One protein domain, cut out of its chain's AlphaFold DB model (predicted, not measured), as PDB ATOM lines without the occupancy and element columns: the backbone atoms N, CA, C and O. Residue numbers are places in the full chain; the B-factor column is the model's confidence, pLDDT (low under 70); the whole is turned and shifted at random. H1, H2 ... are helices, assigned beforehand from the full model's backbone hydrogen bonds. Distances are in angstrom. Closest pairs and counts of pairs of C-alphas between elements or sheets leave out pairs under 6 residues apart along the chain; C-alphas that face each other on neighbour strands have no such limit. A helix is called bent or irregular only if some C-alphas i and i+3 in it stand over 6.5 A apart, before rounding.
ATOM      1  N   ASN A   2      30.483  -4.190  54.945       77.56
ATOM      2  CA  ASN A   2      29.624  -4.517  53.799       77.56
ATOM      3  C   ASN A   2      30.466  -5.193  52.696       77.56
ATOM      4  O   ASN A   2      31.456  -4.601  52.271       77.56
ATOM      5  N   GLU A   3      30.099  -6.399  52.250       79.81
ATOM      6  CA  GLU A   3      30.830  -7.184  51.227       79.81
ATOM      7  C   GLU A   3      31.057  -6.373  49.932       79.81
ATOM      8  O   GLU A   3      32.109  -6.433  49.301       79.81
ATOM      9  N   ALA A   4      30.093  -5.520  49.568       84.31
ATOM     10  CA  ALA A   4      30.207  -4.630  48.412       84.31
ATOM     11  C   ALA A   4      31.259  -3.516  48.598       84.31
ATOM     12  O   ALA A   4      31.924  -3.110  47.640       84.31
ATOM     13  N   LEU A   5      31.434  -3.022  49.829       87.62
ATOM     14  CA  LEU A   5      32.410  -1.978  50.146       87.62
ATOM     15  C   LEU A   5      33.835  -2.540  50.086       87.62
ATOM     16  O   LEU A   5      34.708  -1.922  49.483       87.62
ATOM     17  N   THR A   6      34.066  -3.720  50.672       91.44
ATOM     18  CA  THR A   6      35.388  -4.367  50.650       91.44
ATOM     19  C   THR A   6      35.820  -4.677  49.222       91.44
ATOM     20  O   THR A   6      36.945  -4.349  48.854       91.44
ATOM     21  N   HIS A   7      34.921  -5.217  48.395       92.50
ATOM     22  CA  HIS A   7      35.201  -5.473  46.983       92.50
ATOM     23  C   HIS A   7      35.576  -4.190  46.223       92.50
ATOM     24  O   HIS A   7      36.572  -4.162  45.502       92.50
ATOM     25  N   SER A   8      34.819  -3.107  46.422       92.38
ATOM     26  CA  SER A   8      35.066  -1.825  45.745       92.38
ATOM     27  C   SER A   8      36.394  -1.182  46.165       92.38
ATOM     28  O   SER A   8      37.108  -0.650  45.317       92.38
ATOM     29  N   LEU A   9      36.769  -1.276  47.446       93.31
ATOM     30  CA  LEU A   9      38.055  -0.780  47.952       93.31
ATOM     31  C   LEU A   9      39.242  -1.545  47.358       93.31
ATOM     32  O   LEU A   9      40.212  -0.928  46.909       93.31
ATOM     33  N   TRP A  10      39.161  -2.877  47.316       95.69
ATOM     34  CA  TRP A  10      40.204  -3.703  46.708       95.69
ATOM     35  C   TRP A  10      40.321  -3.456  45.204       95.69
ATOM     36  O   TRP A  10      41.435  -3.332  44.699       95.69
ATOM     37  N   LEU A  11      39.194  -3.301  44.502       95.75
ATOM     38  CA  LEU A  11      39.183  -2.976  43.076       95.75
ATOM     39  C   LEU A  11      39.814  -1.605  42.795       95.75
ATOM     40  O   LEU A  11      40.679  -1.498  41.927       95.75
ATOM     41  N   ALA A  12      39.423  -0.568  43.542       94.38
ATOM     42  CA  ALA A  12      39.988   0.772  43.392       94.38
ATOM     43  C   ALA A  12      41.501   0.785  43.672       94.38
ATOM     44  O   ALA A  12      42.261   1.399  42.926       94.38
ATOM     45  N   THR A  13      41.944   0.046  44.696       95.75
ATOM     46  CA  THR A  13      43.370  -0.103  45.029       95.75
ATOM     47  C   THR A  13      44.131  -0.823  43.914       95.75
ATOM     48  O   THR A  13      45.194  -0.367  43.503       95.75
ATOM     49  N   ALA A  14      43.579  -1.912  43.372       96.88
ATOM     50  CA  ALA A  14      44.197  -2.643  42.266       96.88
ATOM     51  C   ALA A  14      44.346  -1.764  41.014       96.88
ATOM     52  O   ALA A  14      45.411  -1.744  40.399       96.88
ATOM     53  N   LEU A  15      43.311  -0.994  40.663       96.81
ATOM     54  CA  LEU A  15      43.362  -0.061  39.534       96.81
ATOM     55  C   LEU A  15      44.383   1.060  39.759       96.81
ATOM     56  O   LEU A  15      45.131   1.384  38.839       96.81
ATOM     57  N   MET A  16      44.456   1.618  40.970       95.56
ATOM     58  CA  MET A  16      45.449   2.635  41.326       95.56
ATOM     59  C   MET A  16      46.884   2.111  41.154       95.56
ATOM     60  O   MET A  16      47.688   2.785  40.515       95.56
ATOM     61  N   LEU A  17      47.171   0.882  41.599       96.56
ATOM     62  CA  LEU A  17      48.480   0.240  41.413       96.56
ATOM     63  C   LEU A  17      48.816  -0.009  39.938       96.56
ATOM     64  O   LEU A  17      49.951   0.219  39.516       96.56
ATOM     65  N   VAL A  18      47.842  -0.459  39.139       96.94
ATOM     66  CA  VAL A  18      48.034  -0.631  37.691       96.94
ATOM     67  C   VAL A  18      48.384   0.711  37.049       96.94
ATOM     68  O   VAL A  18      49.374   0.790  36.328       96.94
ATOM     69  N   LEU A  19      47.620   1.769  37.341       95.75
ATOM     70  CA  LEU A  19      47.855   3.105  36.786       95.75
ATOM     71  C   LEU A  19      49.211   3.684  37.210       95.75
ATOM     72  O   LEU A  19      49.926   4.231  36.370       95.75
ATOM     73  N   GLU A  20      49.596   3.526  38.477       94.44
ATOM     74  CA  GLU A  20      50.894   3.973  38.992       94.44
ATOM     75  C   GLU A  20      52.063   3.224  38.326       94.44
ATOM     76  O   GLU A  20      53.105   3.817  38.043       94.44
ATOM     77  N   GLY A  21      51.870   1.946  37.984       95.31
ATOM     78  CA  GLY A  21      52.865   1.114  37.307       95.31
ATOM     79  C   GLY A  21      53.051   1.389  35.809       95.31
ATOM     80  O   GLY A  21      54.106   1.056  35.266       95.31
ATOM     81  N   ILE A  22      52.083   2.013  35.123       97.06
ATOM     82  CA  ILE A  22      52.150   2.223  33.662       97.06
ATOM     83  C   ILE A  22      53.358   3.078  33.271       97.06
ATOM     84  O   ILE A  22      54.108   2.698  32.375       97.06
ATOM     85  N   MET A  23      53.567   4.223  33.923       94.12
ATOM     86  CA  MET A  23      54.667   5.137  33.590       94.12
ATOM     87  C   MET A  23      56.064   4.516  33.780       94.12
ATOM     88  O   MET A  23      56.853   4.560  32.830       94.12
ATOM     89  N   PRO A  24      56.397   3.921  34.947       94.75
ATOM     90  CA  PRO A  24      57.697   3.284  35.140       94.75
ATOM     91  C   PRO A  24      57.905   2.065  34.230       94.75
ATOM     92  O   PRO A  24      59.040   1.813  33.832       94.75
ATOM     93  N   PHE A  25      56.843   1.338  33.864       96.69
ATOM     94  CA  PHE A  25      56.936   0.195  32.952       96.69
ATOM     95  C   PHE A  25      57.110   0.615  31.484       96.69
ATOM     96  O   PHE A  25      57.989   0.104  30.794       96.69
ATOM     97  N   ALA A  26      56.291   1.553  31.001       97.56
ATOM     98  CA  ALA A  26      56.260   1.941  29.593       97.56
ATOM     99  C   ALA A  26      57.396   2.898  29.201       97.56
ATOM    100  O   ALA A  26      57.899   2.825  28.080       97.56
ATOM    101  N   ALA A  27      57.797   3.811  30.094       96.69
ATOM    102  CA  ALA A  27      58.798   4.841  29.805       96.69
ATOM    103  C   ALA A  27      59.708   5.133  31.020       96.69
ATOM    104  O   ALA A  27      59.706   6.253  31.550       96.69
ATOM    105  N   PRO A  28      60.544   4.169  31.451       95.19
ATOM    106  CA  PRO A  28      61.363   4.291  32.662       95.19
ATOM    107  C   PRO A  28      62.329   5.486  32.641       95.19
ATOM    108  O   PRO A  28      62.571   6.114  33.673       95.19
ATOM    109  N   ASP A  29      62.880   5.850  31.478       97.38
ATOM    110  CA  ASP A  29      63.787   7.000  31.359       97.38
ATOM    111  C   ASP A  29      63.073   8.345  31.514       97.38
ATOM    112  O   ASP A  29      63.605   9.254  32.156       97.38
ATOM    113  N   ALA A  30      61.863   8.472  30.964       95.69
ATOM    114  CA  ALA A  30      61.038   9.661  31.150       95.69
ATOM    115  C   ALA A  30      60.598   9.790  32.612       95.69
ATOM    116  O   ALA A  30      60.689  10.874  33.187       95.69
ATOM    117  N   PHE A  31      60.222   8.671  33.238       96.38
ATOM    118  CA  PHE A  31      59.847   8.627  34.647       96.38
ATOM    119  C   PHE A  31      60.993   9.072  35.570       96.38
ATOM    120  O   PHE A  31      60.800   9.948  36.410       96.38
ATOM    121  N   LYS A  32      62.222   8.574  35.365       96.38
ATOM    122  CA  LYS A  32      63.404   9.035  36.123       96.38
ATOM    123  C   LYS A  32      63.643  10.542  35.975       96.38
ATOM    124  O   LYS A  32      63.928  11.214  36.963       96.38
ATOM    125  N   LYS A  33      63.520  11.087  34.760       96.81
ATOM    126  CA  LYS A  33      63.678  12.532  34.512       96.81
ATOM    127  C   LYS A  33      62.604  13.353  35.226       96.81
ATOM    128  O   LYS A  33      62.941  14.368  35.828       96.81
ATOM    129  N   LEU A  34      61.350  12.898  35.199       94.69
ATOM    130  CA  LEU A  34      60.245  13.515  35.936       94.69
ATOM    131  C   LEU A  34      60.541  13.542  37.443       94.69
ATOM    132  O   LEU A  34      60.440  14.593  38.067       94.69
ATOM    133  N   LEU A  35      60.962  12.412  38.019       95.44
ATOM    134  CA  LEU A  35      61.293  12.330  39.442       95.44
ATOM    135  C   LEU A  35      62.437  13.273  39.829       95.44
ATOM    136  O   LEU A  35      62.347  13.939  40.855       95.44
ATOM    137  N   LEU A  36      63.482  13.377  39.004       96.88
ATOM    138  CA  LEU A  36      64.584  14.317  39.239       96.88
ATOM    139  C   LEU A  36      64.121  15.777  39.173       96.88
ATOM    140  O   LEU A  36      64.544  16.589  39.994       96.88
ATOM    141  N   GLN A  37      63.228  16.111  38.237       95.38
ATOM    142  CA  GLN A  37      62.617  17.438  38.183       95.38
ATOM    143  C   GLN A  37      61.826  17.725  39.461       95.38
ATOM    144  O   GLN A  37      62.077  18.747  40.095       95.38
ATOM    145  N   ILE A  38      60.951  16.805  39.885       95.19
ATOM    146  CA  ILE A  38      60.165  16.935  41.122       95.19
ATOM    147  C   ILE A  38      61.084  17.086  42.340       95.19
ATOM    148  O   ILE A  38      60.855  17.966  43.162       95.19
ATOM    149  N   ALA A  39      62.154  16.294  42.430       95.62
ATOM    150  CA  ALA A  39      63.114  16.355  43.532       95.62
ATOM    151  C   ALA A  39      63.867  17.696  43.608       95.62
ATOM    152  O   ALA A  39      64.330  18.078  44.678       95.62
ATOM    153  N   SER A  40      63.988  18.419  42.490       95.81
ATOM    154  CA  SER A  40      64.582  19.762  42.458       95.81
ATOM    155  C   SER A  40      63.592  20.896  42.757       95.81
ATOM    156  O   SER A  40      64.005  22.048  42.915       95.81
ATOM    157  N   MET A  41      62.288  20.607  42.840       95.56
ATOM    158  CA  MET A  41      61.274  21.604  43.184       95.56
ATOM    159  C   MET A  41      61.316  21.906  44.684       95.56
ATOM    160  O   MET A  41      61.494  21.020  45.511       95.56
ATOM    161  N   SER A  42      61.081  23.164  45.062       95.50
ATOM    162  CA  SER A  42      60.962  23.519  46.480       95.50
ATOM    163  C   SER A  42      59.735  22.851  47.116       95.50
ATOM    164  O   SER A  42      58.668  22.834  46.489       95.50
ATOM    165  N   ASP A  43      59.816  22.501  48.398       95.31
ATOM    166  CA  ASP A  43      58.716  21.913  49.181       95.31
ATOM    167  C   ASP A  43      57.386  22.667  49.052       95.31
ATOM    168  O   ASP A  43      56.317  22.062  48.984       95.31
ATOM    169  N   ARG A  44      57.423  24.005  48.980       96.12
ATOM    170  CA  ARG A  44      56.213  24.827  48.817       96.12
ATOM    171  C   ARG A  44      55.458  24.485  47.533       96.12
ATOM    172  O   ARG A  44      54.238  24.364  47.574       96.12
ATOM    173  N   HIS A  45      56.166  24.326  46.418       95.19
ATOM    174  CA  HIS A  45      55.551  24.007  45.132       95.19
ATOM    175  C   HIS A  45      54.947  22.599  45.141       95.19
ATOM    176  O   HIS A  45      53.811  22.442  44.703       95.19
ATOM    177  N   ILE A  46      55.648  21.613  45.715       96.25
ATOM    178  CA  ILE A  46      55.146  20.233  45.858       96.25
ATOM    179  C   ILE A  46      53.884  20.199  46.732       96.25
ATOM    180  O   ILE A  46      52.905  19.528  46.409       96.25
ATOM    181  N   ARG A  47      53.862  20.963  47.831       95.69
ATOM    182  CA  ARG A  47      52.688  21.035  48.716       95.69
ATOM    183  C   ARG A  47      51.491  21.702  48.047       95.69
ATOM    184  O   ARG A  47      50.370  21.238  48.227       95.69
ATOM    185  N   VAL A  48      51.710  22.778  47.290       97.44
ATOM    186  CA  VAL A  48      50.628  23.484  46.585       97.44
ATOM    187  C   VAL A  48      50.072  22.635  45.444       97.44
ATOM    188  O   VAL A  48      48.854  22.535  45.326       97.44
ATOM    189  N   SER A  49      50.922  21.982  44.645       95.75
ATOM    190  CA  SER A  49      50.444  21.073  43.596       95.75
ATOM    191  C   SER A  49      49.661  19.901  44.194       95.75
ATOM    192  O   SER A  49      48.574  19.591  43.714       95.75
ATOM    193  N   GLY A  50      50.145  19.327  45.300       95.12
ATOM    194  CA  GLY A  50      49.419  18.309  46.057       95.12
ATOM    195  C   GLY A  50      48.055  18.799  46.554       95.12
ATOM    196  O   GLY A  50      47.058  18.104  46.374       95.12
ATOM    197  N   LEU A  51      47.983  20.013  47.111       97.81
ATOM    198  CA  LEU A  51      46.727  20.603  47.583       97.81
ATOM    199  C   LEU A  51      45.720  20.804  46.443       97.81
ATOM    200  O   LEU A  51      44.549  20.472  46.605       97.81
ATOM    201  N   ILE A  52      46.168  21.307  45.290       97.62
ATOM    202  CA  ILE A  52      45.309  21.489  44.110       97.62
ATOM    203  C   ILE A  52      44.741  20.139  43.654       97.62
ATOM    204  O   ILE A  52      43.534  20.032  43.439       97.62
ATOM    205  N   THR A  53      45.574  19.098  43.577       96.19
ATOM    206  CA  THR A  53      45.133  17.744  43.206       96.19
ATOM    207  C   THR A  53      44.136  17.168  44.213       96.19
ATOM    208  O   THR A  53      43.121  16.600  43.810       96.19
ATOM    209  N   MET A  54      44.369  17.351  45.518       96.81
ATOM    210  CA  MET A  54      43.435  16.916  46.564       96.81
ATOM    211  C   MET A  54      42.080  17.624  46.451       96.81
ATOM    212  O   MET A  54      41.043  16.970  46.526       96.81
ATOM    213  N   LEU A  55      42.077  18.945  46.240       98.06
ATOM    214  CA  LEU A  55      40.845  19.721  46.068       98.06
ATOM    215  C   LEU A  55      40.077  19.290  44.820       98.06
ATOM    216  O   LEU A  55      38.860  19.136  44.874       98.06
ATOM    217  N   PHE A  56      40.778  19.046  43.712       97.56
ATOM    218  CA  PHE A  56      40.155  18.533  42.499       97.56
ATOM    219  C   PHE A  56      39.505  17.161  42.733       97.56
ATOM    220  O   PHE A  56      38.355  16.950  42.347       97.56
ATOM    221  N   GLY A  57      40.197  16.257  43.434       94.56
ATOM    222  CA  GLY A  57      39.646  14.960  43.833       94.56
ATOM    223  C   GLY A  57      38.409  15.085  44.728       94.56
ATOM    224  O   GLY A  57      37.433  14.371  44.517       94.56
ATOM    225  N   LEU A  58      38.411  16.029  45.675       96.88
ATOM    226  CA  LEU A  58      37.263  16.307  46.543       96.88
ATOM    227  C   LEU A  58      36.044  16.794  45.741       96.88
ATOM    228  O   LEU A  58      34.933  16.319  45.961       96.88
ATOM    229  N   ILE A  59      36.259  17.716  44.798       97.44
ATOM    230  CA  ILE A  59      35.203  18.237  43.919       97.44
ATOM    231  C   ILE A  59      34.613  17.107  43.072       97.44
ATOM    232  O   ILE A  59      33.395  16.987  42.971       97.44
ATOM    233  N   LEU A  60      35.464  16.262  42.488       95.25
ATOM    234  CA  LEU A  60      35.034  15.141  41.656       95.25
ATOM    235  C   LEU A  60      34.267  14.089  42.469       95.25
ATOM    236  O   LEU A  60      33.251  13.581  41.999       95.25
ATOM    237  N   LEU A  61      34.704  13.807  43.700       93.00
ATOM    238  CA  LEU A  61      33.991  12.920  44.617       93.00
ATOM    239  C   LEU A  61      32.588  13.454  44.932       93.00
ATOM    240  O   LEU A  61      31.632  12.692  44.855       93.00
ATOM    241  N   TYR A  62      32.462  14.750  45.234       95.12
ATOM    242  CA  TYR A  62      31.168  15.388  45.513       95.12
ATOM    243  C   TYR A  62      30.261  15.478  44.279       95.12
ATOM    244  O   TYR A  62      29.045  15.503  44.404       95.12
ATOM    245  N   TRP A  63      30.834  15.545  43.076       95.94
ATOM    246  CA  TRP A  63      30.044  15.524  41.845       95.94
ATOM    247  C   TRP A  63      29.452  14.134  41.583       95.94
ATOM    248  O   TRP A  63      28.303  14.019  41.162       95.94
TER     249      TRP A  63
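This is residues 2 to 63 of the 65 residues of an uncharacterized protein of marine sediment metagenome (UniProt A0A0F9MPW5). Picture an open, three-sided bracket: the long helix H1 makes one arm, the short helix H2 makes the base, and the long helix H3 makes the other arm, folding back on the far side of an empty gap. The two arms do not reach each other, and at each corner of the bracket two helices come near each other around a tight link. The printed part has 62 residues with three named helices, H1, H2 and H3 along the chain, and no named strand; the class is all helix. It is only just loose, close to extended, with a radius of gyration of the C-alphas of 15.6 A, and its elongated outline spans 44 by 28 by 16 A.

Begin with the longest helix, H1, residues 3 to 26. Find C-alpha 3 at (30.830, -7.184, 51.227); from there H1 runs 34.6 A to C-alpha 26 at (56.260, 1.941, 29.593). Look at C-alphas 20 and 23, which are 6.7 A apart: H1 is irregular there, but only just. Next comes H2, residues 28 to 40, with 18.6 A from its first to its last C-alpha. H3, residues 43 to 63, starts at C-alpha 43 and runs 30.3 A to C-alpha 63 at (30.044, 15.524, 41.845).

Start from H1 and go along the chain to H2, past the tight link of 1 residue between them. The two are close but not clearly touching, and their closest C-alphas are those of Pro 24 and Phe 31, 5.8 A apart. Their lines are about perpendicular, at 83 degrees. Past the next tight link, of 2 residues, H2 and H3 are also close but not clearly touching, and their closest C-alphas, those of Ile 38 and Ile 46, are 7.6 A apart. They run opposite ways at a steep tilt of 66 degrees. H1 and H3 are apart. Along the backbone, every O i to N i+4 pair is within hydrogen-bond range in H2 and H3, and 18 of 20 are in H1.

The two C-alphas farthest apart are those of Glu 3 and Ser 40, at 44.1 A, while those of Asn 2 and Trp 63, the first and last printed, are 23.3 A apart. Residues 2 to 22, of which 3 to 22 belong to H1, stand free, and so do residues 47 to 63 of H3. The links H1 to H2 and H2 to H3 are tight, with 1 and 2 residues. The printed part has no cut, its mean pLDDT is 94.9, and no printed residue is under 70.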